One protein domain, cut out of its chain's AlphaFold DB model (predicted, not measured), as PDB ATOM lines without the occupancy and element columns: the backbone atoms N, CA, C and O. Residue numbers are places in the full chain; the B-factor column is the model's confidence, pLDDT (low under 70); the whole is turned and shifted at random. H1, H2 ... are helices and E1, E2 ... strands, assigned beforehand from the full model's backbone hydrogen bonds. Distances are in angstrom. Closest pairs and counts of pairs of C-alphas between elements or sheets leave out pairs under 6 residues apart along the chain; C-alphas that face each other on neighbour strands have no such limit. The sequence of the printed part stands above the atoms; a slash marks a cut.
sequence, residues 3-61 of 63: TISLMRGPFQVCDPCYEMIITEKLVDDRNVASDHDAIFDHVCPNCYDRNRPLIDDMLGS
ATOM      1  N   THR A   3     -44.930 -15.029  57.415       96.06
ATOM      2  CA  THR A   3     -46.007 -15.836  56.844       96.06
ATOM      3  C   THR A   3     -47.173 -14.918  56.525       96.06
ATOM      4  O   THR A   3     -47.587 -14.142  57.385       96.06
ATOM      5  N   ILE A   4     -47.697 -15.040  55.314       95.38
ATOM      6  CA  ILE A   4     -48.994 -14.495  54.923       95.38
ATOM      7  C   ILE A   4     -49.969 -15.652  54.710       95.38
ATOM      8  O   ILE A   4     -49.567 -16.810  54.569       95.38
ATOM      9  N   SER A   5     -51.256 -15.353  54.697       94.88
ATOM     10  CA  SER A   5     -52.305 -16.321  54.416       94.88
ATOM     11  C   SER A   5     -52.820 -16.113  53.003       94.88
ATOM     12  O   SER A   5     -53.267 -15.024  52.651       94.88
ATOM     13  N   LEU A   6     -52.785 -17.173  52.206       91.12
ATOM     14  CA  LEU A   6     -53.520 -17.254  50.954       91.12
ATOM     15  C   LEU A   6     -54.774 -18.117  51.166       91.12
ATOM     16  O   LEU A   6     -54.892 -18.831  52.164       91.12
ATOM     17  N   MET A   7     -55.690 -18.106  50.197       84.56
ATOM     18  CA  MET A   7     -56.953 -18.864  50.235       84.56
ATOM     19  C   MET A   7     -56.791 -20.359  50.562       84.56
ATOM     20  O   MET A   7     -57.655 -20.943  51.210       84.56
ATOM     21  N   ARG A   8     -55.690 -20.980  50.125       82.38
ATOM     22  CA  ARG A   8     -55.433 -22.422  50.279       82.38
ATOM     23  C   ARG A   8     -54.380 -22.776  51.322       82.38
ATOM     24  O   ARG A   8     -54.080 -23.950  51.513       82.38
ATOM     25  N   GLY A   9     -53.835 -21.789  52.031       90.12
ATOM     26  CA  GLY A   9     -52.897 -22.072  53.106       90.12
ATOM     27  C   GLY A   9     -51.898 -20.963  53.413       90.12
ATOM     28  O   GLY A   9     -51.918 -19.890  52.805       90.12
ATOM     29  N   PRO A  10     -51.016 -21.217  54.393       94.06
ATOM     30  CA  PRO A  10     -49.947 -20.301  54.752       94.06
ATOM     31  C   PRO A  10     -48.876 -20.264  53.660       94.06
ATOM     32  O   PRO A  10     -48.405 -21.301  53.203       94.06
ATOM     33  N   PHE A  11     -48.434 -19.064  53.314       95.31
ATOM     34  CA  PHE A  11     -47.395 -18.815  52.326       95.31
ATOM     35  C   PHE A  11     -46.234 -18.080  52.991       95.31
ATOM     36  O   PHE A  11     -46.407 -17.031  53.617       95.31
ATOM     37  N   GLN A  12     -45.042 -18.665  52.924       96.56
ATOM     38  CA  GLN A  12     -43.884 -18.177  53.668       96.56
ATOM     39  C   GLN A  12     -42.936 -17.383  52.776       96.56
ATOM     40  O   GLN A  12     -42.471 -17.879  51.754       96.56
ATOM     41  N   VAL A  13     -42.582 -16.181  53.216       97.06
ATOM     42  CA  VAL A  13     -41.731 -15.245  52.480       97.06
ATOM     43  C   VAL A  13     -40.540 -14.793  53.326       97.06
ATOM     44  O   VAL A  13     -40.561 -14.823  54.561       97.06
ATOM     45  N   CYS A  14     -39.456 -14.383  52.675       98.12
ATOM     46  CA  CYS A  14     -38.371 -13.681  53.351       98.12
ATOM     47  C   CYS A  14     -38.804 -12.253  53.724       98.12
ATOM     48  O   CYS A  14     -39.789 -11.737  53.198       98.12
ATOM     49  N   ASP A  15     -38.075 -11.621  54.643       97.56
ATOM     50  CA  ASP A  15     -38.377 -10.258  55.093       97.56
ATOM     51  C   ASP A  15     -38.458  -9.224  53.948       97.56
ATOM     52  O   ASP A  15     -39.462  -8.519  53.915       97.56
ATOM     53  N   PRO A  16     -37.560  -9.188  52.935       97.38
ATOM     54  CA  PRO A  16     -37.684  -8.195  51.862       97.38
ATOM     55  C   PRO A  16     -38.919  -8.405  50.970       97.38
ATOM     56  O   PRO A  16     -39.534  -7.435  50.534       97.38
ATOM     57  N   CYS A  17     -39.331  -9.654  50.715       97.50
ATOM     58  CA  CYS A  17     -40.579  -9.908  49.986       97.50
ATOM     59  C   CYS A  17     -41.799  -9.519  50.823       97.50
ATOM     60  O   CYS A  17     -42.759  -8.985  50.281       97.50
ATOM     61  N   TYR A  18     -41.764  -9.749  52.139       96.94
ATOM     62  CA  TYR A  18     -42.828  -9.294  53.029       96.94
ATOM     63  C   TYR A  18     -42.945  -7.765  53.027       96.94
ATOM     64  O   TYR A  18     -44.044  -7.242  52.898       96.94
ATOM     65  N   GLU A  19     -41.828  -7.040  53.109       96.62
ATOM     66  CA  GLU A  19     -41.828  -5.574  53.032       96.62
ATOM     67  C   GLU A  19     -42.425  -5.065  51.715       96.62
ATOM     68  O   GLU A  19     -43.235  -4.138  51.738       96.62
ATOM     69  N   MET A  20     -42.098  -5.703  50.586       96.06
ATOM     70  CA  MET A  20     -42.705  -5.380  49.292       96.06
ATOM     71  C   MET A  20     -44.224  -5.607  49.312       96.06
ATOM     72  O   MET A  20     -44.980  -4.708  48.964       96.06
ATOM     73  N   ILE A  21     -44.673  -6.768  49.794       95.81
ATOM     74  CA  ILE A  21     -46.095  -7.135  49.889       95.81
ATOM     75  C   ILE A  21     -46.899  -6.114  50.706       95.81
ATOM     76  O   ILE A  21     -48.006  -5.744  50.313       95.81
ATOM     77  N   ILE A  22     -46.349  -5.642  51.828       95.50
ATOM     78  CA  ILE A  22     -46.993  -4.620  52.666       95.50
ATOM     79  C   ILE A  22     -46.975  -3.247  51.985       95.50
ATOM     80  O   ILE A  22     -47.977  -2.535  52.029       95.50
ATOM     81  N   THR A  23     -45.861  -2.878  51.348       95.44
ATOM     82  CA  THR A  23     -45.706  -1.585  50.656       95.44
ATOM     83  C   THR A  23     -46.708  -1.449  49.512       95.44
ATOM     84  O   THR A  23     -47.404  -0.438  49.417       95.44
ATOM     85  N   GLU A  24     -46.859  -2.515  48.728       94.75
ATOM     86  CA  GLU A  24     -47.793  -2.598  47.604       94.75
ATOM     87  C   GLU A  24     -49.229  -2.939  48.045       94.75
ATOM     88  O   GLU A  24     -50.138  -3.001  47.221       94.75
ATOM     89  N   LYS A  25     -49.463  -3.118  49.355       95.19
ATOM     90  CA  LYS A  25     -50.775  -3.420  49.958       95.19
ATOM     91  C   LYS A  25     -51.463  -4.638  49.334       95.19
ATOM     92  O   LYS A  25     -52.677  -4.652  49.144       95.19
ATOM     93  N   LEU A  26     -50.686  -5.680  49.052       95.38
ATOM     94  CA  LEU A  26     -51.186  -6.918  48.445       95.38
ATOM     95  C   LEU A  26     -51.901  -7.833  49.459       95.38
ATOM     96  O   LEU A  26     -52.482  -8.855  49.093       95.38
ATOM     97  N   VAL A  27     -51.862  -7.471  50.743       95.62
ATOM     98  CA  VAL A  27     -52.545  -8.158  51.842       95.62
ATOM     99  C   VAL A  27     -53.313  -7.165  52.711       95.62
ATOM    100  O   VAL A  27     -52.948  -5.995  52.816       95.62
ATOM    101  N   ASP A  28     -54.368  -7.655  53.357       94.62
ATOM    102  CA  ASP A  28     -55.103  -6.933  54.402       94.62
ATOM    103  C   ASP A  28     -54.277  -6.799  55.702       94.62
ATOM    104  O   ASP A  28     -53.249  -7.458  55.869       94.62
ATOM    105  N   ASP A  29     -54.766  -6.013  56.668       92.56
ATOM    106  CA  ASP A  29     -54.199  -5.859  58.021       92.56
ATOM    107  C   ASP A  29     -53.944  -7.204  58.731       92.56
ATOM    108  O   ASP A  29     -53.004  -7.355  59.510       92.56
ATOM    109  N   ARG A  30     -54.727  -8.239  58.394       93.06
ATOM    110  CA  ARG A  30     -54.548  -9.605  58.911       93.06
ATOM    111  C   ARG A  30     -53.544 -10.461  58.128       93.06
ATOM    112  O   ARG A  30     -53.492 -11.669  58.354       93.06
ATOM    113  N   ASN A  31     -52.762  -9.877  57.218       94.12
ATOM    114  CA  ASN A  31     -51.844 -10.576  56.310       94.12
ATOM    115  C   ASN A  31     -52.528 -11.619  55.414       94.12
ATOM    116  O   ASN A  31     -51.946 -12.655  55.095       94.12
ATOM    117  N   VAL A  32     -53.772 -11.357  55.014       94.75
ATOM    118  CA  VAL A  32     -54.530 -12.226  54.108       94.75
ATOM    119  C   VAL A  32     -54.482 -11.634  52.703       94.75
ATOM    120  O   VAL A  32     -54.937 -10.507  52.504       94.75
ATOM    121  N   ALA A  33     -53.946 -12.381  51.738       93.31
ATOM    122  CA  ALA A  33     -53.965 -11.983  50.334       93.31
ATOM    123  C   ALA A  33     -55.296 -12.381  49.691       93.31
ATOM    124  O   ALA A  33     -55.747 -13.520  49.828       93.31
ATOM    125  N   SER A  34     -55.901 -11.441  48.968       86.44
ATOM    126  CA  SER A  34     -57.094 -11.704  48.151       86.44
ATOM    127  C   SER A  34     -56.738 -11.992  46.691       86.44
ATOM    128  O   SER A  34     -57.451 -12.748  46.037       86.44
ATOM    129  N   ASP A  35     -55.616 -11.448  46.212       89.81
ATOM    130  CA  ASP A  35     -55.100 -11.645  44.859       89.81
ATOM    131  C   ASP A  35     -53.742 -12.354  44.931       89.81
ATOM    132  O   ASP A  35     -52.739 -11.775  45.344       89.81
ATOM    133  N   HIS A  36     -53.730 -13.656  44.646       88.31
ATOM    134  CA  HIS A  36     -52.525 -14.479  44.777       88.31
ATOM    135  C   HIS A  36     -51.581 -14.325  43.581       88.31
ATOM    136  O   HIS A  36     -50.371 -14.423  43.766       88.31
ATOM    137  N   ASP A  37     -52.111 -14.034  42.392       89.44
ATOM    138  CA  ASP A  37     -51.311 -13.805  41.186       89.44
ATOM    139  C   ASP A  37     -50.393 -12.589  41.363       89.44
ATOM    140  O   ASP A  37     -49.183 -12.690  41.148       89.44
ATOM    141  N   ALA A  38     -50.922 -11.481  41.901       91.94
ATOM    142  CA  ALA A  38     -50.110 -10.321  42.254       91.94
ATOM    143  C   ALA A  38     -49.006 -10.673  43.265       91.94
ATOM    144  O   ALA A  38     -47.863 -10.254  43.110       91.94
ATOM    145  N   ILE A  39     -49.296 -11.490  44.285       92.94
ATOM    146  CA  ILE A  39     -48.262 -11.938  45.233       92.94
ATOM    147  C   ILE A  39     -47.140 -12.682  44.499       92.94
ATOM    148  O   ILE A  39     -45.966 -12.462  44.797       92.94
ATOM    149  N   PHE A  40     -47.479 -13.557  43.552       91.69
ATOM    150  CA  PHE A  40     -46.507 -14.389  42.849       91.69
ATOM    151  C   PHE A  40     -45.570 -13.596  41.930       91.69
ATOM    152  O   PHE A  40     -44.401 -13.970  41.833       91.69
ATOM    153  N   ASP A  41     -46.029 -12.486  41.345       91.56
ATOM    154  CA  ASP A  41     -45.189 -11.561  40.562       91.56
ATOM    155  C   ASP A  41     -44.155 -10.822  41.438       91.56
ATOM    156  O   ASP A  41     -43.026 -10.549  41.031       91.56
ATOM    157  N   HIS A  42     -44.521 -10.565  42.695       92.88
ATOM    158  CA  HIS A  42     -43.752  -9.747  43.630       92.88
ATOM    159  C   HIS A  42     -42.800 -10.543  44.543       92.88
ATOM    160  O   HIS A  42     -41.909  -9.976  45.188       92.88
ATOM    161  N   VAL A  43     -42.929 -11.868  44.625       95.12
ATOM    162  CA  VAL A  43     -42.030 -12.690  45.449       95.12
ATOM    163  C   VAL A  43     -40.793 -13.160  44.693       95.12
ATOM    164  O   VAL A  43     -40.811 -13.465  43.507       95.12
ATOM    165  N   CYS A  44     -39.671 -13.273  45.406       97.12
ATOM    166  CA  CYS A  44     -38.433 -13.742  44.800       97.12
ATOM    167  C   CYS A  44     -38.506 -15.240  44.434       97.12
ATOM    168  O   CYS A  44     -39.240 -15.996  45.083       97.12
ATOM    169  N   PRO A  45     -37.670 -15.718  43.489       95.88
ATOM    170  CA  PRO A  45     -37.686 -17.111  43.034       95.88
ATOM    171  C   PRO A  45     -37.530 -18.143  44.156       95.88
ATOM    172  O   PRO A  45     -38.120 -19.214  44.098       95.88
ATOM    173  N   ASN A  46     -36.775 -17.818  45.210       96.38
ATOM    174  CA  ASN A  46     -36.600 -18.710  46.358       96.38
ATOM    175  C   ASN A  46     -37.876 -18.837  47.209       96.38
ATOM    176  O   ASN A  46     -38.179 -19.918  47.709       96.38
ATOM    177  N   CYS A  47     -38.630 -17.746  47.389       96.50
ATOM    178  CA  CYS A  47     -39.924 -17.811  48.067       96.50
ATOM    179  C   CYS A  47     -40.953 -18.526  47.189       96.50
ATOM    180  O   CYS A  47     -41.712 -19.339  47.705       96.50
ATOM    181  N   TYR A  48     -40.938 -18.279  45.879       94.75
ATOM    182  CA  TYR A  48     -41.793 -18.985  44.932       94.75
ATOM    183  C   TYR A  48     -41.550 -20.501  44.979       94.75
ATOM    184  O   TYR A  48     -42.464 -21.264  45.281       94.75
ATOM    185  N   ASP A  49     -40.306 -20.947  44.781       94.69
ATOM    186  CA  ASP A  49     -39.951 -22.372  44.741       94.69
ATOM    187  C   ASP A  49     -40.275 -23.093  46.058       94.69
ATOM    188  O   ASP A  49     -40.890 -24.159  46.063       94.69
ATOM    189  N   ARG A  50     -39.980 -22.462  47.200       94.31
ATOM    190  CA  ARG A  50     -40.280 -23.035  48.519       94.31
ATOM    191  C   ARG A  50     -41.775 -23.252  48.758       94.31
ATOM    192  O   ARG A  50     -42.140 -24.153  49.511       94.31
ATOM    193  N   ASN A  51     -42.631 -22.427  48.160       94.00
ATOM    194  CA  ASN A  51     -44.083 -22.556  48.266       94.00
ATOM    195  C   ASN A  51     -44.700 -23.224  47.029       94.00
ATOM    196  O   ASN A  51     -45.920 -23.338  46.959       94.00
ATOM    197  N   ARG A  52     -43.888 -23.707  46.079       91.25
ATOM    198  CA  ARG A  52     -44.347 -24.284  44.813       91.25
ATOM    199  C   ARG A  52     -45.451 -25.332  44.963       91.25
ATOM    200  O   ARG A  52     -46.387 -25.237  44.188       91.25
ATOM    201  N   PRO A  53     -45.434 -26.264  45.939       90.38
ATOM    202  CA  PRO A  53     -46.541 -27.210  46.113       90.38
ATOM    203  C   PRO A  53     -47.889 -26.530  46.392       90.38
ATOM    204  O   PRO A  53     -48.917 -26.978  45.901       90.38
ATOM    205  N   LEU A  54     -47.885 -25.441  47.167       89.00
ATOM    206  CA  LEU A  54     -49.087 -24.655  47.448       89.00
ATOM    207  C   LEU A  54     -49.508 -23.831  46.225       89.00
ATOM    208  O   LEU A  54     -50.692 -23.759  45.923       89.00
ATOM    209  N   ILE A  55     -48.549 -23.216  45.525       89.56
ATOM    210  CA  ILE A  55     -48.810 -22.442  44.301       89.56
ATOM    211  C   ILE A  55     -49.407 -23.348  43.219       89.56
ATOM    212  O   ILE A  55     -50.397 -22.991  42.595       89.56
ATOM    213  N   ASP A  56     -48.834 -24.533  43.030       87.31
ATOM    214  CA  ASP A  56     -49.306 -25.524  42.067       87.31
ATOM    215  C   ASP A  56     -50.711 -26.023  42.420       87.31
ATOM    216  O   ASP A  56     -51.543 -26.109  41.536       87.31
ATOM    217  N   ASP A  57     -51.044 -26.226  43.699       85.31
ATOM    218  CA  ASP A  57     -52.423 -26.534  44.114       85.31
ATOM    219  C   ASP A  57     -53.413 -25.385  43.820       85.31
ATOM    220  O   ASP A  57     -54.572 -25.623  43.464       85.31
ATOM    221  N   MET A  58     -52.962 -24.130  43.928       82.12
ATOM    222  CA  MET A  58     -53.768 -22.954  43.584       82.12
ATOM    223  C   MET A  58     -54.000 -22.810  42.077       82.12
ATOM    224  O   MET A  58     -55.114 -22.482  41.671       82.12
ATOM    225  N   LEU A  59     -52.974 -23.075  41.263       80.19
ATOM    226  CA  LEU A  59     -53.033 -23.012  39.798       80.19
ATOM    227  C   LEU A  59     -53.646 -24.283  39.178       80.19
ATOM    228  O   LEU A  59     -54.261 -24.238  38.116       80.19
ATOM    229  N   GLY A  60     -53.489 -25.415  39.855       68.31
ATOM    230  CA  GLY A  60     -53.769 -26.777  39.403       68.31
ATOM    231  C   GLY A  60     -55.177 -27.276  39.706       68.31
ATOM    232  O   GLY A  60     -55.432 -28.471  39.634       68.31
ATOM    233  N   SER A  61     -56.126 -26.386  40.005       54.81
ATOM    234  CA  SER A  61     -57.555 -26.698  39.848       54.81
ATOM    235  C   SER A  61     -58.042 -26.283  38.459       54.81
ATOM    236  O   SER A  61     -58.987 -25.513  38.320       54.81
TER     237      SER A  61
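This is residues 3 to 61 of the 63 residues of an uncharacterized protein of Nitrospirae bacterium 13_2_20CM_2_61_4 (UniProt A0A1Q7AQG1). A small strand hairpin, E1 and E2, makes one side, and four short helices stand in an arc along it: H1 and H4 at opposite ends, H2 and H3 between them. The printed part has 59 residues, in the order E1 E2 H1 H2 H3 H4, with an antiparallel sheet; the class is mixed. It is compact, with a radius of gyration of the C-alphas of 10.3 A and spans of 29 by 21 by 16 A.

Start at the hairpin of E1, residues 3 to 6, and E2, residues 9 to 13: N 4 and O 11 are within hydrogen-bond range at 2.9 A. The closest C-alphas of E2 and H3, residues 45 to 50, are Val 13 and Cys 47, 5.4 A apart. H1, residues 15 to 23, and H2, residues 36 to 42, touch at a steep tilt of 63 degrees; their closest C-alphas, Ile 21 and Ile 39, are 7.0 A apart. H3 and H4, residues 52 to 59, are close but not clearly touching; their closest C-alphas, Tyr 48 and Ile 55, are 7.8 A apart. In H1, H2, H3 and H4 every O i to N i+4 pair is within hydrogen-bond range.

Find C-alpha 3 at (-46.007, -15.836, 56.844), where E1 begins; E2 measures 13.1 A and H1 12.2 A. H4 ends at C-alpha 59, (-53.033, -23.012, 39.798).

The C-alphas farthest apart, Thr 23 and Ser 61, are 29.8 A apart. The printed part has no cut; residues 24 to 35 make the long link from H1 to H2. Residues 60 to 61 have pLDDT under 70.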